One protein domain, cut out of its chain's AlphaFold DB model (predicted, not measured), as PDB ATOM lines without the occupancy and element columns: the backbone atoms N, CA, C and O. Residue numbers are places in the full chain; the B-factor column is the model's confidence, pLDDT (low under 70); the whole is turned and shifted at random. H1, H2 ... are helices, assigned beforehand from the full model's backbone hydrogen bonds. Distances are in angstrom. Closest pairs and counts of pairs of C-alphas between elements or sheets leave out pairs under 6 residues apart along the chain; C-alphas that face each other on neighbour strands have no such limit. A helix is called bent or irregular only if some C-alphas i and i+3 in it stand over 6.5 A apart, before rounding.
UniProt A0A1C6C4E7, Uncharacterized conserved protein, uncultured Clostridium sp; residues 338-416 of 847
ATOM      1  N   MET A 338     164.438 155.987 183.245       95.94
ATOM      2  CA  MET A 338     164.787 157.386 183.519       95.94
ATOM      3  C   MET A 338     163.612 158.329 183.243       95.94
ATOM      4  O   MET A 338     163.377 159.243 184.029       95.94
ATOM      5  N   GLU A 339     162.845 158.089 182.175       96.44
ATOM      6  CA  GLU A 339     161.604 158.831 181.920       96.44
ATOM      7  C   GLU A 339     160.555 158.576 183.010       96.44
ATOM      8  O   GLU A 339     159.905 159.514 183.457       96.44
ATOM      9  N   VAL A 340     160.420 157.338 183.490       96.88
ATOM     10  CA  VAL A 340     159.509 156.998 184.598       96.88
ATOM     11  C   VAL A 340     159.898 157.731 185.887       96.88
ATOM     12  O   VAL A 340     159.027 158.296 186.546       96.88
ATOM     13  N   LEU A 341     161.191 157.780 186.229       95.62
ATOM     14  CA  LEU A 341     161.675 158.544 187.387       95.62
ATOM     15  C   LEU A 341     161.457 160.051 187.208       95.62
ATOM     16  O   LEU A 341     161.007 160.708 188.142       95.62
ATOM     17  N   ARG A 342     161.671 160.594 186.002       96.25
ATOM     18  CA  ARG A 342     161.353 161.999 185.700       96.25
ATOM     19  C   ARG A 342     159.875 162.305 185.957       96.25
ATOM     20  O   ARG A 342     159.565 163.293 186.611       96.25
ATOM     21  N   LEU A 343     158.964 161.449 185.489       96.00
ATOM     22  CA  LEU A 343     157.524 161.614 185.724       96.00
ATOM     23  C   LEU A 343     157.161 161.507 187.215       96.00
ATOM     24  O   LEU A 343     156.242 162.182 187.675       96.00
ATOM     25  N   GLN A 344     157.880 160.685 187.983       95.25
ATOM     26  CA  GLN A 344     157.699 160.597 189.431       95.25
ATOM     27  C   GLN A 344     158.161 161.874 190.147       95.25
ATOM     28  O   GLN A 344     157.454 162.365 191.027       95.25
ATOM     29  N   GLU A 345     159.312 162.433 189.767       93.31
ATOM     30  CA  GLU A 345     159.815 163.708 190.299       93.31
ATOM     31  C   GLU A 345     158.878 164.883 189.983       93.31
ATOM     32  O   GLU A 345     158.693 165.769 190.814       93.31
ATOM     33  N   GLU A 346     158.245 164.869 188.808       94.62
ATOM     34  CA  GLU A 346     157.237 165.854 188.388       94.62
ATOM     35  C   GLU A 346     155.878 165.674 189.091       94.62
ATOM     36  O   GLU A 346     154.957 166.461 188.870       94.62
ATOM     37  N   GLY A 347     155.730 164.650 189.939       94.50
ATOM     38  CA  GLY A 347     154.497 164.358 190.673       94.50
ATOM     39  C   GLY A 347     153.387 163.736 189.821       94.50
ATOM     40  O   GLY A 347     152.250 163.653 190.277       94.50
ATOM     41  N   ILE A 348     153.702 163.301 188.597       95.81
ATOM     42  CA  ILE A 348     152.759 162.640 187.683       95.81
ATOM     43  C   ILE A 348     152.562 161.175 188.083       95.81
ATOM     44  O   ILE A 348     151.451 160.663 187.978       95.81
ATOM     45  N   LEU A 349     153.632 160.510 188.534       96.44
ATOM     46  CA  LEU A 349     153.591 159.129 189.019       96.44
ATOM     47  C   LEU A 349     153.882 159.054 190.512       96.44
ATOM     48  O   LEU A 349     154.748 159.750 191.044       96.44
ATOM     49  N   THR A 350     153.203 158.135 191.181       95.50
ATOM     50  CA  THR A 350     153.509 157.740 192.554       95.50
ATOM     51  C   THR A 350     154.655 156.728 192.594       95.50
ATOM     52  O   THR A 350     154.936 156.014 191.631       95.50
ATOM     53  N   VAL A 351     155.315 156.607 193.747       93.75
ATOM     54  CA  VAL A 351     156.389 155.617 193.944       93.75
ATOM     55  C   VAL A 351     155.874 154.171 193.814       93.75
ATOM     56  O   VAL A 351     156.612 153.281 193.377       93.75
ATOM     57  N   ASP A 352     154.604 153.930 194.145       94.50
ATOM     58  CA  ASP A 352     153.966 152.624 193.968       94.50
ATOM     59  C   ASP A 352     153.766 152.294 192.482       94.50
ATOM     60  O   ASP A 352     154.099 151.187 192.060       94.50
ATOM     61  N   GLU A 353     153.353 153.263 191.657       96.38
ATOM     62  CA  GLU A 353     153.274 153.092 190.198       96.38
ATOM     63  C   GLU A 353     154.656 152.874 189.570       96.38
ATOM     64  O   GLU A 353     154.814 152.029 188.686       96.38
ATOM     65  N   VAL A 354     155.702 153.556 190.048       96.12
ATOM     66  CA  VAL A 354     157.081 153.261 189.613       96.12
ATOM     67  C   VAL A 354     157.461 151.819 189.966       96.12
ATOM     68  O   VAL A 354     158.032 151.099 189.143       96.12
ATOM     69  N   THR A 355     157.098 151.358 191.165       95.12
ATOM     70  CA  THR A 355     157.354 149.980 191.608       95.12
ATOM     71  C   THR A 355     156.620 148.959 190.739       95.12
ATOM     72  O   THR A 355     157.230 147.976 190.312       95.12
ATOM     73  N   GLU A 356     155.340 149.189 190.442       96.00
ATOM     74  CA  GLU A 356     154.549 148.331 189.555       96.00
ATOM     75  C   GLU A 356     155.111 148.340 188.126       96.00
ATOM     76  O   GLU A 356     155.259 147.282 187.516       96.00
ATOM     77  N   THR A 357     155.542 149.501 187.627       96.94
ATOM     78  CA  THR A 357     156.206 149.632 186.322       96.94
ATOM     79  C   THR A 357     157.451 148.749 186.244       96.94
ATOM     80  O   THR A 357     157.580 147.952 185.315       96.94
ATOM     81  N   CYS A 358     158.343 148.813 187.240       94.75
ATOM     82  CA  CYS A 358     159.523 147.946 187.289       94.75
ATOM     83  C   CYS A 358     159.153 146.453 187.300       94.75
ATOM     84  O   CYS A 358     159.823 145.663 186.639       94.75
ATOM     85  N   ARG A 359     158.079 146.063 188.002       94.31
ATOM     86  CA  ARG A 359     157.593 144.670 188.040       94.31
ATOM     87  C   ARG A 359     157.034 144.195 186.702       94.31
ATOM     88  O   ARG A 359     157.306 143.064 186.303       94.31
ATOM     89  N   ILE A 360     156.296 145.047 185.992       96.62
ATOM     90  CA  ILE A 360     155.778 144.740 184.652       96.62
ATOM     91  C   ILE A 360     156.937 144.570 183.666       96.62
ATOM     92  O   ILE A 360     156.964 143.595 182.917       96.62
ATOM     93  N   VAL A 361     157.923 145.474 183.702       95.62
ATOM     94  CA  VAL A 361     159.132 145.390 182.864       95.62
ATOM     95  C   VAL A 361     159.916 144.109 183.152       95.62
ATOM     96  O   VAL A 361     160.332 143.418 182.223       95.62
ATOM     97  N   GLU A 362     160.088 143.765 184.427       93.69
ATOM     98  CA  GLU A 362     160.745 142.533 184.869       93.69
ATOM     99  C   GLU A 362     160.023 141.277 184.338       93.69
ATOM    100  O   GLU A 362     160.665 140.403 183.750       93.69
ATOM    101  N   SER A 363     158.691 141.218 184.472       95.44
ATOM    102  CA  SER A 363     157.858 140.140 183.915       95.44
ATOM    103  C   SER A 363     158.006 140.049 182.394       95.44
ATOM    104  O   SER A 363     158.352 138.992 181.865       95.44
ATOM    105  N   TYR A 364     157.849 141.170 181.685       95.75
ATOM    106  CA  TYR A 364     157.976 141.238 180.229       95.75
ATOM    107  C   TYR A 364     159.324 140.694 179.741       95.75
ATOM    108  O   TYR A 364     159.375 139.885 178.814       95.75
ATOM    109  N   LEU A 365     160.424 141.081 180.390       94.12
ATOM    110  CA  LEU A 365     161.758 140.608 180.034       94.12
ATOM    111  C   LEU A 365     161.925 139.102 180.254       94.12
ATOM    112  O   LEU A 365     162.382 138.413 179.338       94.12
ATOM    113  N   LEU A 366     161.556 138.575 181.428       94.19
ATOM    114  CA  LEU A 366     161.725 137.145 181.704       94.19
ATOM    115  C   LEU A 366     160.862 136.291 180.780       94.19
ATOM    116  O   LEU A 366     161.370 135.320 180.216       94.19
ATOM    117  N   ARG A 367     159.588 136.647 180.593       95.75
ATOM    118  CA  ARG A 367     158.683 135.873 179.736       95.75
ATOM    119  C   ARG A 367     159.220 135.749 178.319       95.75
ATOM    120  O   ARG A 367     159.230 134.658 177.760       95.75
ATOM    121  N   ARG A 368     159.768 136.836 177.774       94.19
ATOM    122  CA  ARG A 368     160.407 136.831 176.450       94.19
ATOM    123  C   ARG A 368     161.627 135.920 176.385       94.19
ATOM    124  O   ARG A 368     161.778 135.210 175.400       94.19
ATOM    125  N   ILE A 369     162.464 135.906 177.423       93.12
ATOM    126  CA  ILE A 369     163.612 134.989 177.489       93.12
ATOM    127  C   ILE A 369     163.149 133.537 177.538       93.12
ATOM    128  O   ILE A 369     163.706 132.695 176.837       93.12
ATOM    129  N   ILE A 370     162.141 133.228 178.353       95.56
ATOM    130  CA  ILE A 370     161.625 131.864 178.466       95.56
ATOM    131  C   ILE A 370     161.010 131.396 177.143       95.56
ATOM    132  O   ILE A 370     161.304 130.284 176.719       95.56
ATOM    133  N   CYS A 371     160.293 132.262 176.432       94.94
ATOM    134  CA  CYS A 371     159.698 131.956 175.128       94.94
ATOM    135  C   CYS A 371     160.641 132.165 173.920       94.94
ATOM    136  O   CYS A 371     160.159 132.216 172.793       94.94
ATOM    137  N   ASP A 372     161.956 132.322 174.129       92.81
ATOM    138  CA  ASP A 372     162.971 132.457 173.062       92.81
ATOM    139  C   ASP A 372     162.721 133.607 172.065       92.81
ATOM    140  O   ASP A 372     163.102 133.555 170.894       92.81
ATOM    141  N   LEU A 373     162.115 134.697 172.541       90.88
ATOM    142  CA  LEU A 373     161.901 135.895 171.735       90.88
ATOM    143  C   LEU A 373     163.194 136.721 171.612       90.88
ATOM    144  O   LEU A 373     163.931 136.889 172.591       90.88
ATOM    145  N   PRO A 374     163.481 137.296 170.428       86.00
ATOM    146  CA  PRO A 374     164.762 137.940 170.165       86.00
ATOM    147  C   PRO A 374     164.928 139.250 170.954       86.00
ATOM    148  O   PRO A 374     163.991 140.026 171.130       86.00
ATOM    149  N   SER A 375     166.139 139.541 171.428       84.12
ATOM    150  CA  SER A 375     166.415 140.717 172.273       84.12
ATOM    151  C   SER A 375     166.600 142.030 171.500       84.12
ATOM    152  O   SER A 375     166.461 143.100 172.087       84.12
ATOM    153  N   ASN A 376     166.874 141.976 170.195       79.12
ATOM    154  CA  ASN A 376     167.196 143.142 169.362       79.12
ATOM    155  C   ASN A 376     166.049 144.161 169.223       79.12
ATOM    156  O   ASN A 376     166.304 145.330 168.951       79.12
ATOM    157  N   THR A 377     164.800 143.753 169.447       82.75
ATOM    158  CA  THR A 377     163.635 144.651 169.416       82.75
ATOM    159  C   THR A 377     163.460 145.462 170.704       82.75
ATOM    160  O   THR A 377     162.801 146.503 170.680       82.75
ATOM    161  N   LEU A 378     164.070 145.040 171.821       87.81
ATOM    162  CA  LEU A 378     163.851 145.651 173.137       87.81
ATOM    163  C   LEU A 378     164.249 147.122 173.193       87.81
ATOM    164  O   LEU A 378     163.536 147.917 173.798       87.81
ATOM    165  N   ALA A 379     165.366 147.485 172.560       86.62
ATOM    166  CA  ALA A 379     165.854 148.858 172.583       86.62
ATOM    167  C   ALA A 379     164.829 149.826 171.966       86.62
ATOM    168  O   ALA A 379     164.521 150.844 172.578       86.62
ATOM    169  N   LYS A 380     164.227 149.477 170.813       85.19
ATOM    170  CA  LYS A 380     163.177 150.301 170.182       85.19
ATOM    171  C   LYS A 380     161.905 150.321 171.033       85.19
ATOM    172  O   LYS A 380     161.328 151.391 171.221       85.19
ATOM    173  N   VAL A 381     161.492 149.171 171.579       88.81
ATOM    174  CA  VAL A 381     160.298 149.075 172.440       88.81
ATOM    175  C   VAL A 381     160.422 150.006 173.643       88.81
ATOM    176  O   VAL A 381     159.560 150.855 173.829       88.81
ATOM    177  N   PHE A 382     161.494 149.905 174.430       92.75
ATOM    178  CA  PHE A 382     161.649 150.738 175.625       92.75
ATOM    179  C   PHE A 382     161.883 152.210 175.292       92.75
ATOM    180  O   PHE A 382     161.356 153.074 175.988       92.75
ATOM    181  N   LEU A 383     162.596 152.517 174.208       88.25
ATOM    182  CA  LEU A 383     162.813 153.904 173.808       88.25
ATOM    183  C   LEU A 383     161.501 154.643 173.491       88.25
ATOM    184  O   LEU A 383     161.349 155.816 173.830       88.25
ATOM    185  N   THR A 384     160.554 153.945 172.862       85.31
ATOM    186  CA  THR A 384     159.269 154.505 172.409       85.31
ATOM    187  C   THR A 384     158.138 154.340 173.425       85.31
ATOM    188  O   THR A 384     157.098 154.976 173.291       85.31
ATOM    189  N   LEU A 385     158.329 153.555 174.489       90.00
ATOM    190  CA  LEU A 385     157.255 153.169 175.407       90.00
ATOM    191  C   LEU A 385     156.585 154.360 176.113       90.00
ATOM    192  O   LEU A 385     155.362 154.416 176.201       90.00
ATOM    193  N   SER A 386     157.367 155.344 176.572       89.56
ATOM    194  CA  SER A 386     156.821 156.562 177.200       89.56
ATOM    195  C   SER A 386     155.996 157.394 176.207       89.56
ATOM    196  O   SER A 386     154.913 157.877 176.545       89.56
ATOM    197  N   SER A 387     156.463 157.529 174.960       83.56
ATOM    198  CA  SER A 387     155.709 158.224 173.909       83.56
ATOM    199  C   SER A 387     154.461 157.455 173.488       83.56
ATOM    200  O   SER A 387     153.419 158.077 173.320       83.56
ATOM    201  N   ASP A 388     154.528 156.124 173.390       83.69
ATOM    202  CA  ASP A 388     153.386 155.267 173.056       83.69
ATOM    203  C   ASP A 388     152.267 155.412 174.098       83.69
ATOM    204  O   ASP A 388     151.098 155.529 173.737       83.69
ATOM    205  N   ILE A 389     152.625 155.473 175.387       86.94
ATOM    206  CA  ILE A 389     151.678 155.716 176.486       86.94
ATOM    207  C   ILE A 389     151.038 157.100 176.353       86.94
ATOM    208  O   ILE A 389     149.818 157.233 176.440       86.94
ATOM    209  N   ARG A 390     151.844 158.138 176.111       84.94
ATOM    210  CA  ARG A 390     151.337 159.508 175.973       84.94
ATOM    211  C   ARG A 390     150.467 159.684 174.727       84.94
ATOM    212  O   ARG A 390     149.547 160.493 174.736       84.94
ATOM    213  N   ARG A 391     150.728 158.933 173.655       79.06
ATOM    214  CA  ARG A 391     150.046 159.059 172.358       79.06
ATOM    215  C   ARG A 391     148.542 158.791 172.418       79.06
ATOM    216  O   ARG A 391     147.827 159.256 171.540       79.06
ATOM    217  N   PHE A 392     148.041 158.057 173.413       75.44
ATOM    218  CA  PHE A 392     146.610 157.738 173.468       75.44
ATOM    219  C   PHE A 392     145.707 158.952 173.698       75.44
ATOM    220  O   PHE A 392     144.629 159.000 173.117       75.44
ATOM    221  N   ASP A 393     146.114 159.896 174.546       74.88
ATOM    222  CA  ASP A 393     145.300 161.071 174.896       74.88
ATOM    223  C   ASP A 393     146.132 162.333 175.198       74.88
ATOM    224  O   ASP A 393     145.617 163.320 175.717       74.88
ATOM    225  N   GLY A 394     147.433 162.313 174.903       78.44
ATOM    226  CA  GLY A 394     148.369 163.401 175.193       78.44
ATOM    227  C   GLY A 394     148.856 163.457 176.645       78.44
ATOM    228  O   GLY A 394     149.748 164.260 176.944       78.44
ATOM    229  N   THR A 395     148.331 162.600 177.530       85.56
ATOM    230  CA  THR A 395     148.587 162.603 178.978       85.56
ATOM    231  C   THR A 395     149.178 161.281 179.472       85.56
ATOM    232  O   THR A 395     149.116 160.242 178.812       85.56
ATOM    233  N   TYR A 396     149.708 161.305 180.695       90.94
ATOM    234  CA  TYR A 396     150.167 160.114 181.414       90.94
ATOM    235  C   TYR A 396     149.126 159.570 182.406       90.94
ATOM    236  O   TYR A 396     149.446 158.704 183.212       90.94
ATOM    237  N   ASN A 397     147.871 160.030 182.343       87.94
ATOM    238  CA  ASN A 397     146.806 159.491 183.190       87.94
ATOM    239  C   ASN A 397     146.617 157.994 182.936       87.94
ATOM    240  O   ASN A 397     146.744 157.544 181.796       87.94
ATOM    241  N   MET A 398     146.287 157.236 183.985       90.62
ATOM    242  CA  MET A 398     146.183 155.771 183.925       90.62
ATOM    243  C   MET A 398     147.465 155.116 183.379       90.62
ATOM    244  O   MET A 398     147.396 154.154 182.612       90.62
ATOM    245  N   PHE A 399     148.632 155.655 183.751       94.88
ATOM    246  CA  PHE A 399     149.939 155.260 183.220       94.88
ATOM    247  C   PHE A 399     150.135 153.743 183.189       94.88
ATOM    248  O   PHE A 399     150.486 153.185 182.152       94.88
ATOM    249  N   ILE A 400     149.856 153.075 184.309       96.38
ATOM    250  CA  ILE A 400     150.005 151.626 184.462       96.38
ATOM    251  C   ILE A 400     149.111 150.856 183.492       96.38
ATOM    252  O   ILE A 400     149.577 149.942 182.815       96.38
ATOM    253  N   GLU A 401     147.841 151.230 183.372       94.69
ATOM    254  CA  GLU A 401     146.908 150.528 182.491       94.69
ATOM    255  C   GLU A 401     147.260 150.755 181.012       94.69
ATOM    256  O   GLU A 401     147.239 149.814 180.213       94.69
ATOM    257  N   LYS A 402     147.701 151.963 180.645       92.75
ATOM    258  CA  LYS A 402     148.232 152.241 179.302       92.75
ATOM    259  C   LYS A 402     149.524 151.470 179.026       92.75
ATOM    260  O   LYS A 402     149.658 150.897 177.951       92.75
ATOM    261  N   LEU A 403     150.447 151.391 179.985       95.94
ATOM    262  CA  LEU A 403     151.680 150.601 179.883       95.94
ATOM    263  C   LEU A 403     151.369 149.121 179.621       95.94
ATOM    264  O   LEU A 403     151.914 148.533 178.684       95.94
ATOM    265  N   LYS A 404     150.461 148.542 180.418       95.56
ATOM    266  CA  LYS A 404     149.947 147.178 180.235       95.56
ATOM    267  C   LYS A 404     149.414 146.993 178.814       95.56
ATOM    268  O   LYS A 404     149.832 146.072 178.113       95.56
ATOM    269  N   TYR A 405     148.565 147.907 178.348       91.62
ATOM    270  CA  TYR A 405     147.973 147.855 177.007       91.62
ATOM    271  C   TYR A 405     149.029 147.937 175.889       91.62
ATOM    272  O   TYR A 405     149.012 147.142 174.950       91.62
ATOM    273  N   VAL A 406     149.994 148.858 175.982       89.00
ATOM    274  CA  VAL A 406     151.053 149.002 174.966       89.00
ATOM    275  C   VAL A 406     151.902 147.742 174.863       89.00
ATOM    276  O   VAL A 406     152.195 147.309 173.754       89.00
ATOM    277  N   LEU A 407     152.301 147.142 175.986       92.06
ATOM    278  CA  LEU A 407     153.149 145.947 175.968       92.06
ATOM    279  C   LEU A 407     152.387 144.710 175.477       92.06
ATOM    280  O   LEU A 407     152.927 143.937 174.689       92.06
ATOM    281  N   THR A 408     151.134 144.542 175.905       90.88
ATOM    282  CA  THR A 408     150.279 143.411 175.495       90.88
ATOM    283  C   THR A 408     149.800 143.501 174.048       90.88
ATOM    284  O   THR A 408     149.576 142.470 173.419       90.88
ATOM    285  N   SER A 409     149.705 144.707 173.482       85.19
ATOM    286  CA  SER A 409     149.374 144.905 172.065       85.19
ATOM    287  C   SER A 409     150.546 144.648 171.110       85.19
ATOM    288  O   SER A 409     150.318 144.471 169.910       85.19
ATOM    289  N   LYS A 410     151.798 144.586 171.597       84.12
ATOM    290  CA  LYS A 410     152.943 144.222 170.748       84.12
ATOM    291  C   LYS A 410     152.798 142.774 170.256       84.12
ATOM    292  O   LYS A 410     152.373 141.888 170.994       84.12
ATOM    293  N   LYS A 411     153.189 142.521 169.002       80.81
ATOM    294  CA  LYS A 411     153.042 141.218 168.326       80.81
ATOM    295  C   LYS A 411     154.401 140.634 167.923       80.81
ATOM    296  O   LYS A 411     155.426 141.321 167.958       80.81
ATOM    297  N   GLU A 412     154.394 139.357 167.542       84.00
ATOM    298  CA  GLU A 412     155.550 138.624 167.005       84.00
ATOM    299  C   GLU A 412     156.828 138.798 167.853       84.00
ATOM    300  O   GLU A 412     156.856 138.472 169.038       84.00
ATOM    301  N   LYS A 413     157.895 139.361 167.266       82.31
ATOM    302  CA  LYS A 413     159.215 139.547 167.890       82.31
ATOM    303  C   LYS A 413     159.197 140.501 169.089       82.31
ATOM    304  O   LYS A 413     160.147 140.504 169.874       82.31
ATOM    305  N   ALA A 414     158.167 141.332 169.237       84.88
ATOM    306  CA  ALA A 414     158.008 142.264 170.353       84.88
ATOM    307  C   ALA A 414     156.912 141.833 171.345       84.88
ATOM    308  O   ALA A 414     156.653 142.567 172.296       84.88
ATOM    309  N   ALA A 415     156.291 140.666 171.149       89.00
ATOM    310  CA  ALA A 415     155.166 140.214 171.958       89.00
ATOM    311  C   ALA A 415     155.486 140.124 173.457       89.00
ATOM    312  O   ALA A 415     156.624 139.849 173.853       89.00
ATOM    313  N   PHE A 416     154.454 140.333 174.278       95.38
ATOM    314  CA  PHE A 416     154.425 139.951 175.688       95.38
ATOM    315  C   PHE A 416     153.746 138.578 175.783       95.38
ATOM    316  O   PHE A 416     152.530 138.518 175.605       95.38
TER     317      PHE A 416
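AT A GLANCE: This is residues 338 to 416 of the 847 residues of the protein "Uncharacterized conserved protein" of uncultured Clostridium sp (UniProt A0A1C6C4E7). Two helical hairpins pack together along one long axis: long H2 with short H1 folded back on residues 351 to 354, and H3 with H4, which runs side by side with H2. The printed part has 79 residues with four named helices, H1 to H4 in order, and no named strand: all helix. It is compact, radius of gyration of the C-alphas 12.6 A, and spans 37 by 23 by 18 A.

IN THESE COORDINATES: H1, residues 338 to 345, begins at C-alpha 338 (164.787, 157.386, 183.519). H2, residues 351 to 370, is 28.8 A long. H3, residues 375 to 390, 24.4 A, is irregular, C-alphas 383 and 386 being 7.4 A apart, with a kink of 45 degrees near residue 384. H4, residues 399 to 409, ends at C-alpha 409 (149.374, 144.905, 172.065).

HOW THE PARTS SIT: H2 touches H4 at a shallow tilt of 14 degrees, the same way; closest C-alphas Glu 353 and Ile 400, 6.8 A. H3 touches H4 with residues 385 to 389 alone, at a steep tilt of 44 degrees. Every O i to N i+4 pair is within hydrogen-bond range in H1, H2 and H4; H3 has 8 of 12.

THE WHOLE: The printed part has no cut, no long link and no residue under 70.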